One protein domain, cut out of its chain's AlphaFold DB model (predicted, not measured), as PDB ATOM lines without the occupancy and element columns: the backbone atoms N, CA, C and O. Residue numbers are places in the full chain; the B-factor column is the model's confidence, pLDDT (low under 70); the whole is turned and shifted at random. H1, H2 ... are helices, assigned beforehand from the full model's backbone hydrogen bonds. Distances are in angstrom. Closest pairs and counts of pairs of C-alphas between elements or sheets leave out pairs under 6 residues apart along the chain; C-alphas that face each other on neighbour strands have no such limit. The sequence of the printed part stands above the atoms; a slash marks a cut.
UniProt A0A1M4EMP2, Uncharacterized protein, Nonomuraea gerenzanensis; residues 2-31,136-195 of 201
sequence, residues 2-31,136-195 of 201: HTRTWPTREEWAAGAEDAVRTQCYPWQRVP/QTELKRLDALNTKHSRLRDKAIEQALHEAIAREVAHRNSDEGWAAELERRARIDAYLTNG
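What this domain is: This is residues 2 to 31 and 136 to 195 of the 201 residues of an uncharacterized protein of Nonomuraea gerenzanensis (UniProt A0A1M4EMP2). One long helix, H4, and a shorter one, H5, meet near their ends as an L, while three short helices, H1, H2 and H3, follow one another along the later part of H4. Residues 136 to 152 of H4 stick out as a bare arm, which makes much of the length. The 90 printed residues hold five named helices, in the order H1 to H5, and no named strand: the class is all helix. The whole is extended, with a radius of gyration of the C-alphas of 20.7 A and spans of 70 by 28 by 19 A.

How they stand to each other: H1, residues 9 to 14, touches residues 169 to 173 of H4, residues 136 to 173, at a shallow tilt of 12 degrees, opposite ways; the closest C-alphas, of Ala 13 and Arg 172, are 5.1 A apart. H2, residues 16 to 23, touches residues 161 to 172 of H4 at a steep tilt of 50 degrees, opposite ways, with C-alphas 17 and 165 closest at 5.4 A. H3, residues 26 to 29, touches residues 157 to 161 of H4, C-alphas 26 and 157 being closest at 5.9 A. H5, residues 175 to 193, is close to H4 but not clearly touching, about perpendicular at 79 degrees; the closest C-alphas, 171 and 177, are 5.4 A apart. H2 and H5 are apart. Every O i to N i+4 pair is within hydrogen-bond range in H1, H2, H4 and H5; H3 is too short for such a pair.

Where its parts are: H1 begins at C-alpha 9 (178.783, 247.589, 132.986). H4 is 55.0 A long, from C-alpha 136 (146.974, 290.080, 159.476). H5, 26.9 A long, ends at C-alpha 193 (166.611, 227.794, 134.983). H1, H2 and H3 measure 8.5 A, 10.8 A and 5.7 A.

The domain as a whole: The farthest C-alphas, of Thr 137 and Asn 194, are 70.6 A apart. Residues 32 to 135 are not printed, with 30.0 A between C-alphas 31 and 136. The links printed whole are tight. In this model residues 2 and 195 have pLDDT under 70.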
ATOM      1  N   HIS A   2     164.631 232.499 124.765       51.03
ATOM      2  CA  HIS A   2     165.101 233.883 124.680       51.03
ATOM      3  C   HIS A   2     166.258 234.047 125.659       51.03
ATOM      4  O   HIS A   2     166.049 234.039 126.870       51.03
ATOM      5  N   THR A   3     167.478 234.134 125.138       70.31
ATOM      6  CA  THR A   3     168.652 234.526 125.916       70.31
ATOM      7  C   THR A   3     168.413 235.948 126.401       70.31
ATOM      8  O   THR A   3     168.274 236.869 125.598       70.31
ATOM      9  N   ARG A   4     168.275 236.125 127.715       79.19
ATOM     10  CA  ARG A   4     168.115 237.448 128.310       79.19
ATOM     11  C   ARG A   4     169.410 238.227 128.102       79.19
ATOM     12  O   ARG A   4     170.464 237.790 128.554       79.19
ATOM     13  N   THR A   5     169.329 239.376 127.446       89.75
ATOM     14  CA  THR A   5     170.475 240.280 127.335       89.75
ATOM     15  C   THR A   5     170.532 241.140 128.592       89.75
ATOM     16  O   THR A   5     169.660 241.980 128.816       89.75
ATOM     17  N   TRP A   6     171.522 240.891 129.448       92.56
ATOM     18  CA  TRP A   6     171.813 241.753 130.592       92.56
ATOM     19  C   TRP A   6     172.555 243.020 130.130       92.56
ATOM     20  O   TRP A   6     173.368 242.916 129.210       92.56
ATOM     21  N   PRO A   7     172.333 244.189 130.763       93.19
ATOM     22  CA  PRO A   7     173.027 245.416 130.378       93.19
ATOM     23  C   PRO A   7     174.530 245.301 130.644       93.19
ATOM     24  O   PRO A   7     174.954 244.631 131.597       93.19
ATOM     25  N   THR A   8     175.338 245.972 129.832       94.44
ATOM     26  CA  THR A   8     176.785 246.079 130.057       94.44
ATOM     27  C   THR A   8     177.087 246.815 131.371       94.44
ATOM     28  O   THR A   8     176.194 247.381 132.009       94.44
ATOM     29  N   ARG A   9     178.355 246.810 131.809       93.00
ATOM     30  CA  ARG A   9     178.783 247.589 132.986       93.00
ATOM     31  C   ARG A   9     178.487 249.077 132.797       93.00
ATOM     32  O   ARG A   9     177.942 249.705 133.696       93.00
ATOM     33  N   GLU A  10     178.798 249.603 131.616       91.94
ATOM     34  CA  GLU A  10     178.581 251.004 131.245       91.94
ATOM     35  C   GLU A  10     177.089 251.357 131.229       91.94
ATOM     36  O   GLU A  10     176.691 252.355 131.822       91.94
ATOM     37  N   GLU A  11     176.244 250.504 130.643       93.44
ATOM     38  CA  GLU A  11     174.786 250.700 130.624       93.44
ATOM     39  C   GLU A  11     174.171 250.612 132.028       93.44
ATOM     40  O   GLU A  11     173.287 251.393 132.385       93.44
ATOM     41  N   TRP A  12     174.647 249.681 132.860       91.06
ATOM     42  CA  TRP A  12     174.185 249.541 134.241       91.06
ATOM     43  C   TRP A  12     174.572 250.745 135.109       91.06
ATOM     44  O   TRP A  12     173.747 251.237 135.890       91.06
ATOM     45  N   ALA A  13     175.800 251.239 134.945       88.56
ATOM     46  CA  ALA A  13     176.285 252.442 135.606       88.56
ATOM     47  C   ALA A  13     175.549 253.700 135.121       88.56
ATOM     48  O   ALA A  13     175.153 254.525 135.944       88.56
ATOM     49  N   ALA A  14     175.273 253.816 133.818       90.06
ATOM     50  CA  ALA A  14     174.497 254.919 133.250       90.06
ATOM     51  C   ALA A  14     173.060 254.979 133.807       90.06
ATOM     52  O   ALA A  14     172.500 256.060 133.968       90.06
ATOM     53  N   GLY A  15     172.483 253.833 134.182       94.12
ATOM     54  CA  GLY A  15     171.174 253.750 134.837       94.12
ATOM     55  C   GLY A  15     171.160 254.079 136.338       94.12
ATOM     56  O   GLY A  15     170.136 253.850 136.987       94.12
ATOM     57  N   ALA A  16     172.270 254.533 136.935       92.62
ATOM     58  CA  ALA A  16     172.344 254.859 138.365       92.62
ATOM     59  C   ALA A  16     171.380 255.990 138.754       92.62
ATOM     60  O   ALA A  16     170.614 255.859 139.708       92.62
ATOM     61  N   GLU A  17     171.391 257.084 137.994       92.00
ATOM     62  CA  GLU A  17     170.585 258.274 138.281       92.00
ATOM     63  C   GLU A  17     169.082 257.982 138.218       92.00
ATOM     64  O   GLU A  17     168.345 258.319 139.148       92.00
ATOM     65  N   ASP A  18     168.637 257.310 137.155       94.31
ATOM     66  CA  ASP A  18     167.233 256.939 136.969       94.31
ATOM     67  C   ASP A  18     166.741 256.008 138.086       94.31
ATOM     68  O   ASP A  18     165.676 256.221 138.671       94.31
ATOM     69  N   ALA A  19     167.564 255.034 138.486       93.56
ATOM     70  CA  ALA A  19     167.238 254.153 139.599       93.56
ATOM     71  C   ALA A  19     167.059 254.922 140.918       93.56
ATOM     72  O   ALA A  19     166.095 254.684 141.643       93.56
ATOM     73  N   VAL A  20     167.938 255.882 141.228       94.88
ATOM     74  CA  VAL A  20     167.789 256.701 142.443       94.88
ATOM     75  C   VAL A  20     166.517 257.546 142.377       94.88
ATOM     76  O   VAL A  20     165.785 257.629 143.365       94.88
ATOM     77  N   ARG A  21     166.220 258.160 141.229       92.75
ATOM     78  CA  ARG A  21     165.023 258.997 141.069       92.75
ATOM     79  C   ARG A  21     163.717 258.212 141.177       92.75
ATOM     80  O   ARG A  21     162.730 258.766 141.649       92.75
ATOM     81  N   THR A  22     163.711 256.943 140.781       94.25
ATOM     82  CA  THR A  22     162.503 256.103 140.763       94.25
ATOM     83  C   THR A  22     162.276 255.309 142.051       94.25
ATOM     84  O   THR A  22     161.133 255.005 142.379       94.25
ATOM     85  N   GLN A  23     163.326 254.992 142.815       92.31
ATOM     86  CA  GLN A  23     163.217 254.140 144.011       92.31
ATOM     87  C   GLN A  23     162.568 254.809 145.231       92.31
ATOM     88  O   GLN A  23     162.079 254.109 146.116       92.31
ATOM     89  N   CYS A  24     162.611 256.137 145.337       90.62
ATOM     90  CA  CYS A  24     162.165 256.848 146.535       90.62
ATOM     91  C   CYS A  24     161.680 258.251 146.173       90.62
ATOM     92  O   CYS A  24     162.352 258.966 145.422       90.62
ATOM     93  N   TYR A  25     160.532 258.651 146.725       91.25
ATOM     94  CA  TYR A  25     160.000 259.985 146.488       91.25
ATOM     95  C   TYR A  25     160.919 261.056 147.099       91.25
ATOM     96  O   TYR A  25     161.467 260.842 148.183       91.25
ATOM     97  N   PRO A  26     161.067 262.238 146.471       90.25
ATOM     98  CA  PRO A  26     162.003 263.261 146.943       90.25
ATOM     99  C   PRO A  26     161.822 263.645 148.422       90.25
ATOM    100  O   PRO A  26     162.796 263.710 149.168       90.25
ATOM    101  N   TRP A  27     160.580 263.802 148.887       89.12
ATOM    102  CA  TRP A  27     160.269 264.195 150.269       89.12
ATOM    103  C   TRP A  27     160.537 263.110 151.320       89.12
ATOM    104  O   TRP A  27     160.590 263.432 152.502       89.12
ATOM    105  N   GLN A  28     160.704 261.844 150.919       93.56
ATOM    106  CA  GLN A  28     161.050 260.740 151.824       93.56
ATOM    107  C   GLN A  28     162.551 260.706 152.154       93.56
ATOM    108  O   GLN A  28     162.977 259.957 153.029       93.56
ATOM    109  N   ARG A  29     163.364 261.498 151.444       93.38
ATOM    110  CA  ARG A  29     164.825 261.540 151.610       93.38
ATOM    111  C   ARG A  29     165.279 262.431 152.757       93.38
ATOM    112  O   ARG A  29     166.446 262.378 153.132       93.38
ATOM    113  N   VAL A  30     164.381 263.256 153.284       96.31
ATOM    114  CA  VAL A  30     164.677 264.228 154.333       96.31
ATOM    115  C   VAL A  30     163.591 264.189 155.409       96.31
ATOM    116  O   VAL A  30     162.456 263.810 155.110       96.31
ATOM    117  N   PRO A  31     163.896 264.595 156.651       93.94
ATOM    118  CA  PRO A  31     162.888 264.713 157.695       93.94
ATOM    119  C   PRO A  31     161.757 265.665 157.297       93.94
ATOM    120  O   PRO A  31     161.974 266.660 156.605       93.94
ATOM    121  N   GLN A 136     146.318 290.202 160.784       85.38
ATOM    122  CA  GLN A 136     146.974 290.080 159.476       85.38
ATOM    123  C   GLN A 136     148.508 290.114 159.558       85.38
ATOM    124  O   GLN A 136     149.187 289.567 158.688       85.38
ATOM    125  N   THR A 137     149.076 290.752 160.584       88.12
ATOM    126  CA  THR A 137     150.532 290.821 160.774       88.12
ATOM    127  C   THR A 137     151.093 289.467 161.197       88.12
ATOM    128  O   THR A 137     152.057 288.997 160.592       88.12
ATOM    129  N   GLU A 138     150.468 288.809 162.175       87.19
ATOM    130  CA  GLU A 138     150.845 287.452 162.592       87.19
ATOM    131  C   GLU A 138     150.658 286.450 161.458       87.19
ATOM    132  O   GLU A 138     151.541 285.633 161.211       87.19
ATOM    133  N   LEU A 139     149.568 286.572 160.695       86.81
ATOM    134  CA  LEU A 139     149.318 285.716 159.538       86.81
ATOM    135  C   LEU A 139     150.440 285.818 158.492       86.81
ATOM    136  O   LEU A 139     150.926 284.798 158.007       86.81
ATOM    137  N   LYS A 140     150.903 287.038 158.186       89.00
ATOM    138  CA  LYS A 140     152.051 287.265 157.290       89.00
ATOM    139  C   LYS A 140     153.351 286.704 157.855       89.00
ATOM    140  O   LYS A 140     154.183 286.202 157.103       89.00
ATOM    141  N   ARG A 141     153.560 286.803 159.170       92.25
ATOM    142  CA  ARG A 141     154.764 286.270 159.812       92.25
ATOM    143  C   ARG A 141     154.773 284.740 159.803       92.25
ATOM    144  O   ARG A 141     155.802 284.153 159.474       92.25
ATOM    145  N   LEU A 142     153.634 284.112 160.083       90.12
ATOM    146  CA  LEU A 142     153.445 282.668 159.978       90.12
ATOM    147  C   LEU A 142     153.673 282.180 158.539       90.12
ATOM    148  O   LEU A 142     154.394 281.206 158.330       90.12
ATOM    149  N   ASP A 143     153.137 282.892 157.545       89.44
ATOM    150  CA  ASP A 143     153.382 282.610 156.124       89.44
ATOM    151  C   ASP A 143     154.874 282.685 155.758       89.44
ATOM    152  O   ASP A 143     155.413 281.794 155.099       89.44
ATOM    153  N   ALA A 144     155.584 283.696 156.267       92.25
ATOM    154  CA  ALA A 144     157.022 283.825 156.064       92.25
ATOM    155  C   ALA A 144     157.819 282.663 156.691       92.25
ATOM    156  O   ALA A 144     158.766 282.170 156.072       92.25
ATOM    157  N   LEU A 145     157.443 282.201 157.890       93.38
ATOM    158  CA  LEU A 145     158.070 281.043 158.541       93.38
ATOM    159  C   LEU A 145     157.799 279.745 157.767       93.38
ATOM    160  O   LEU A 145     158.724 278.965 157.541       93.38
ATOM    161  N   ASN A 146     156.568 279.548 157.288       90.94
ATOM    162  CA  ASN A 146     156.201 278.397 156.460       90.94
ATOM    163  C   ASN A 146     156.946 278.404 155.120       90.94
ATOM    164  O   ASN A 146     157.524 277.394 154.729       90.94
ATOM    165  N   THR A 147     157.026 279.559 154.459       92.56
ATOM    166  CA  THR A 147     157.800 279.733 153.221       92.56
ATOM    167  C   THR A 147     159.283 279.452 153.449       92.56
ATOM    168  O   THR A 147     159.927 278.776 152.643       92.56
ATOM    169  N   LYS A 148     159.846 279.934 154.567       96.06
ATOM    170  CA  LYS A 148     161.231 279.638 154.943       96.06
ATOM    171  C   LYS A 148     161.440 278.134 155.136       96.06
ATOM    172  O   LYS A 148     162.412 277.612 154.596       96.06
ATOM    173  N   HIS A 149     160.550 277.467 155.873       94.06
ATOM    174  CA  HIS A 149     160.583 276.022 156.099       94.06
ATOM    175  C   HIS A 149     160.562 275.245 154.778       94.06
ATOM    176  O   HIS A 149     161.499 274.492 154.518       94.06
ATOM    177  N   SER A 150     159.568 275.489 153.916       92.75
ATOM    178  CA  SER A 150     159.437 274.799 152.625       92.75
ATOM    179  C   SER A 150     160.686 274.969 151.768       92.75
ATOM    180  O   SER A 150     161.271 273.985 151.336       92.75
ATOM    181  N   ARG A 151     161.191 276.202 151.632       96.81
ATOM    182  CA  ARG A 151     162.410 276.476 150.856       96.81
ATOM    183  C   ARG A 151     163.636 275.726 151.388       96.81
ATOM    184  O   ARG A 151     164.463 275.262 150.608       96.81
ATOM    185  N   LEU A 152     163.805 275.663 152.710       97.25
ATOM    186  CA  LEU A 152     164.937 274.957 153.317       97.25
ATOM    187  C   LEU A 152     164.808 273.442 153.153       97.25
ATOM    188  O   LEU A 152     165.808 272.783 152.873       97.25
ATOM    189  N   ARG A 153     163.588 272.912 153.266       95.75
ATOM    190  CA  ARG A 153     163.296 271.504 153.014       95.75
ATOM    191  C   ARG A 153     163.535 271.132 151.554       95.75
ATOM    192  O   ARG A 153     164.220 270.148 151.308       95.75
ATOM    193  N   ASP A 154     163.068 271.932 150.601       96.19
ATOM    194  CA  ASP A 154     163.281 271.698 149.167       96.19
ATOM    195  C   ASP A 154     164.774 271.679 148.825       96.19
ATOM    196  O   ASP A 154     165.260 270.750 148.182       96.19
ATOM    197  N   LYS A 155     165.541 272.635 149.364       97.75
ATOM    198  CA  LYS A 155     167.001 272.641 149.217       97.75
ATOM    199  C   LYS A 155     167.645 271.375 149.797       97.75
ATOM    200  O   LYS A 155     168.572 270.827 149.201       97.75
ATOM    201  N   ALA A 156     167.175 270.907 150.954       97.19
ATOM    202  CA  ALA A 156     167.667 269.671 151.556       97.19
ATOM    203  C   ALA A 156     167.300 268.438 150.714       97.19
ATOM    204  O   ALA A 156     168.120 267.532 150.587       97.19
ATOM    205  N   ILE A 157     166.108 268.410 150.106       96.56
ATOM    206  CA  ILE A 157     165.672 267.354 149.181       96.56
ATOM    207  C   ILE A 157     166.601 267.294 147.969       96.56
ATOM    208  O   ILE A 157     167.091 266.217 147.629       96.56
ATOM    209  N   GLU A 158     166.868 268.437 147.336       96.75
ATOM    210  CA  GLU A 158     167.770 268.529 146.185       96.75
ATOM    211  C   GLU A 158     169.182 268.055 146.542       96.75
ATOM    212  O   GLU A 158     169.771 267.246 145.821       96.75
ATOM    213  N   GLN A 159     169.710 268.498 147.685       97.62
ATOM    214  CA  GLN A 159     171.020 268.069 148.163       97.62
ATOM    215  C   GLN A 159     171.055 266.559 148.438       97.62
ATOM    216  O   GLN A 159     171.943 265.865 147.940       97.62
ATOM    217  N   ALA A 160     170.074 266.025 149.169       96.75
ATOM    218  CA  ALA A 160     169.989 264.601 149.482       96.75
ATOM    219  C   ALA A 160     169.841 263.739 148.218       96.75
ATOM    220  O   ALA A 160     170.380 262.630 148.157       96.75
ATOM    221  N   LEU A 161     169.137 264.238 147.196       96.06
ATOM    222  CA  LEU A 161     169.027 263.588 145.895       96.06
ATOM    223  C   LEU A 161     170.375 263.566 145.168       96.06
ATOM    224  O   LEU A 161     170.793 262.496 144.726       96.06
ATOM    225  N   HIS A 162     171.073 264.700 145.074       95.94
ATOM    226  CA  HIS A 162     172.395 264.760 144.444       95.94
ATOM    227  C   HIS A 162     173.408 263.850 145.139       95.94
ATOM    228  O   HIS A 162     174.120 263.103 144.473       95.94
ATOM    229  N   GLU A 163     173.439 263.847 146.471       96.44
ATOM    230  CA  GLU A 163     174.314 262.959 147.235       96.44
ATOM    231  C   GLU A 163     173.953 261.480 147.034       96.44
ATOM    232  O   GLU A 163     174.842 260.637 146.928       96.44
ATOM    233  N   ALA A 164     172.661 261.143 146.956       96.00
ATOM    234  CA  ALA A 164     172.219 259.778 146.683       96.00
ATOM    235  C   ALA A 164     172.606 259.318 145.270       96.00
ATOM    236  O   ALA A 164     173.093 258.201 145.119       96.00
ATOM    237  N   ILE A 165     172.444 260.182 144.263       95.25
ATOM    238  CA  ILE A 165     172.890 259.916 142.890       95.25
ATOM    239  C   ILE A 165     174.405 259.711 142.872       95.25
ATOM    240  O   ILE A 165     174.870 258.710 142.339       95.25
ATOM    241  N   ALA A 166     175.175 260.601 143.500       95.88
ATOM    242  CA  ALA A 166     176.631 260.496 143.539       95.88
ATOM    243  C   ALA A 166     177.102 259.190 144.199       95.88
ATOM    244  O   ALA A 166     177.982 258.517 143.663       95.88
ATOM    245  N   ARG A 167     176.489 258.795 145.325       96.19
ATOM    246  CA  ARG A 167     176.781 257.515 145.991       96.19
ATOM    247  C   ARG A 167     176.448 256.317 145.107       96.19
ATOM    248  O   ARG A 167     177.261 255.403 145.022       96.19
ATOM    249  N   GLU A 168     175.293 256.322 144.444       96.56
ATOM    250  CA  GLU A 168     174.893 255.212 143.572       96.56
ATOM    251  C   GLU A 168     175.785 255.121 142.331       96.56
ATOM    252  O   GLU A 168     176.221 254.034 141.968       96.56
ATOM    253  N   VAL A 169     176.123 256.251 141.707       95.19
ATOM    254  CA  VAL A 169     177.063 256.302 140.580       95.19
ATOM    255  C   VAL A 169     178.430 255.764 141.003       95.19
ATOM    256  O   VAL A 169     179.000 254.934 140.298       95.19
ATOM    257  N   ALA A 170     178.951 256.190 142.157       95.44
ATOM    258  CA  ALA A 170     180.219 255.688 142.682       95.44
ATOM    259  C   ALA A 170     180.159 254.177 142.958       95.44
ATOM    260  O   ALA A 170     181.055 253.442 142.549       95.44
ATOM    261  N   HIS A 171     179.075 253.705 143.577       95.81
ATOM    262  CA  HIS A 171     178.847 252.286 143.836       95.81
ATOM    263  C   HIS A 171     178.804 251.473 142.534       95.81
ATOM    264  O   HIS A 171     179.533 250.493 142.409       95.81
ATOM    265  N   ARG A 172     178.037 251.894 141.522       95.44
ATOM    266  CA  ARG A 172     177.941 251.157 140.250       95.44
ATOM    267  C   ARG A 172     179.198 251.220 139.391       95.44
ATOM    268  O   ARG A 172     179.456 250.313 138.607       95.44
ATOM    269  N   ASN A 173     179.991 252.274 139.537       93.38
ATOM    270  CA  ASN A 173     181.276 252.365 138.853       93.38
ATOM    271  C   ASN A 173     182.385 251.577 139.559       93.38
ATOM    272  O   ASN A 173     183.398 251.294 138.920       93.38
ATOM    273  N   SER A 174     182.209 251.185 140.823       96.62
ATOM    274  CA  SER A 174     183.193 250.377 141.554       96.62
ATOM    275  C   SER A 174     183.271 248.935 141.043       96.62
ATOM    276  O   SER A 174     182.296 248.384 140.519       96.62
ATOM    277  N   ASP A 175     184.443 248.313 141.195       97.50
ATOM    278  CA  ASP A 175     184.631 246.901 140.850       97.50
ATOM    279  C   ASP A 175     183.826 245.997 141.786       97.50
ATOM    280  O   ASP A 175     183.222 245.021 141.337       97.50
ATOM    281  N   GLU A 176     183.737 246.358 143.066       97.06
ATOM    282  CA  GLU A 176     182.935 245.657 144.067       97.06
ATOM    283  C   GLU A 176     181.443 245.693 143.716       97.06
ATOM    284  O   GLU A 176     180.772 244.659 143.742       97.06
ATOM    285  N   GLY A 177     180.922 246.865 143.339       95.81
ATOM    286  CA  GLY A 177     179.530 247.017 142.921       95.81
ATOM    287  C   GLY A 177     179.220 246.213 141.662       95.81
ATOM    288  O   GLY A 177     178.180 245.552 141.584       95.81
ATOM    289  N   TRP A 178     180.139 246.196 140.693       96.62
ATOM    290  CA  TRP A 178     179.979 245.379 139.493       96.62
ATOM    291  C   TRP A 178     180.001 243.878 139.798       96.62
ATOM    292  O   TRP A 178     179.152 243.137 139.298       96.62
ATOM    293  N   ALA A 179     180.917 243.424 140.656       97.56
ATOM    294  CA  ALA A 179     180.975 242.031 141.086       97.56
ATOM    295  C   ALA A 179     179.671 241.594 141.779       97.56
ATOM    296  O   ALA A 179     179.134 240.530 141.463       97.56
ATOM    297  N   ALA A 180     179.114 242.438 142.653       96.88
ATOM    298  CA  ALA A 180     177.838 242.178 143.318       96.88
ATOM    299  C   ALA A 180     176.658 242.089 142.330       96.88
ATOM    300  O   ALA A 180     175.774 241.239 142.480       96.88
ATOM    301  N   GLU A 181     176.642 242.929 141.292       96.75
ATOM    302  CA  GLU A 181     175.627 242.868 140.236       96.75
ATOM    303  C   GLU A 181     175.753 241.589 139.394       96.75
ATOM    304  O   GLU A 181     174.738 240.950 139.104       96.75
ATOM    305  N   LEU A 182     176.972 241.166 139.043       96.50
ATOM    306  CA  LEU A 182     177.198 239.890 138.356       96.50
ATOM    307  C   LEU A 182     176.707 238.703 139.190       96.50
ATOM    308  O   LEU A 182     176.028 237.819 138.662       96.50
ATOM    309  N   GLU A 183     176.975 238.704 140.497       96.69
ATOM    310  CA  GLU A 183     176.481 237.671 141.408       96.69
ATOM    311  C   GLU A 183     174.942 237.668 141.477       96.69
ATOM    312  O   GLU A 183     174.304 236.615 141.398       96.69
ATOM    313  N   ARG A 184     174.312 238.851 141.554       95.62
ATOM    314  CA  ARG A 184     172.847 238.988 141.529       95.62
ATOM    315  C   ARG A 184     172.246 238.412 140.249       95.62
ATOM    316  O   ARG A 184     171.245 237.697 140.326       95.62
ATOM    317  N   ARG A 185     172.841 238.701 139.089       94.56
ATOM    318  CA  ARG A 185     172.404 238.165 137.787       94.56
ATOM    319  C   ARG A 185     172.522 236.647 137.747       94.56
ATOM    320  O   ARG A 185     171.543 235.986 137.414       94.56
ATOM    321  N   ALA A 186     173.652 236.101 138.200       93.56
ATOM    322  CA  ALA A 186     173.858 234.658 138.286       93.56
ATOM    323  C   ALA A 186     172.792 233.973 139.163       93.56
ATOM    324  O   ALA A 186     172.254 232.936 138.777       93.56
ATOM    325  N   ARG A 187     172.416 234.576 140.303       92.88
ATOM    326  CA  ARG A 187     171.321 234.065 141.153       92.88
ATOM    327  C   ARG A 187     169.965 234.076 140.443       92.88
ATOM    328  O   ARG A 187     169.211 233.114 140.570       92.88
ATOM    329  N   ILE A 188     169.644 235.137 139.700       91.94
ATOM    330  CA  ILE A 188     168.384 235.233 138.943       91.94
ATOM    331  C   ILE A 188     168.338 234.181 137.833       91.94
ATOM    332  O   ILE A 188     167.326 233.500 137.682       91.94
ATOM    333  N   ASP A 189     169.429 234.015 137.087       90.31
ATOM    334  CA  ASP A 189     169.507 233.046 135.993       90.31
ATOM    335  C   ASP A 189     169.413 231.602 136.511       90.31
ATOM    336  O   ASP A 189     168.685 230.782 135.941       90.31
ATOM    337  N   ALA A 190     170.059 231.305 137.644       87.94
ATOM    338  CA  ALA A 190     169.923 230.026 138.333       87.94
ATOM    339  C   ALA A 190     168.479 229.767 138.796       87.94
ATOM    340  O   ALA A 190     167.972 228.661 138.610       87.94
ATOM    341  N   TYR A 191     167.800 230.778 139.355       87.94
ATOM    342  CA  TYR A 191     166.399 230.661 139.773       87.94
ATOM    343  C   TYR A 191     165.454 230.433 138.590       87.94
ATOM    344  O   TYR A 191     164.530 229.638 138.692       87.94
ATOM    345  N   LEU A 192     165.671 231.100 137.455       84.50
ATOM    346  CA  LEU A 192     164.812 230.940 136.277       84.50
ATOM    347  C   LEU A 192     165.045 229.613 135.551       84.50
ATOM    348  O   LEU A 192     164.110 229.061 134.977       84.50
ATOM    349  N   THR A 193     166.270 229.089 135.593       84.75
ATOM    350  CA  THR A 193     166.611 227.794 134.983       84.75
ATOM    351  C   THR A 193     166.131 226.622 135.844       84.75
ATOM    352  O   THR A 193     165.661 225.624 135.306       84.75
ATOM    353  N   ASN A 194     166.204 226.754 137.174       83.25
ATOM    354  CA  ASN A 194     165.890 225.687 138.135       83.25
ATOM    355  C   ASN A 194     164.611 225.950 138.950       83.25
ATOM    356  O   ASN A 194     164.426 225.337 140.002       83.25
ATOM    357  N   GLY A 195     163.777 226.902 138.520       68.19
ATOM    358  CA  GLY A 195     162.626 227.380 139.286       68.19
ATOM    359  C   GLY A 195     161.717 226.234 139.736       68.19
ATOM    360  O   GLY A 195     161.605 225.230 139.028       68.19
TER     361      GLY A 195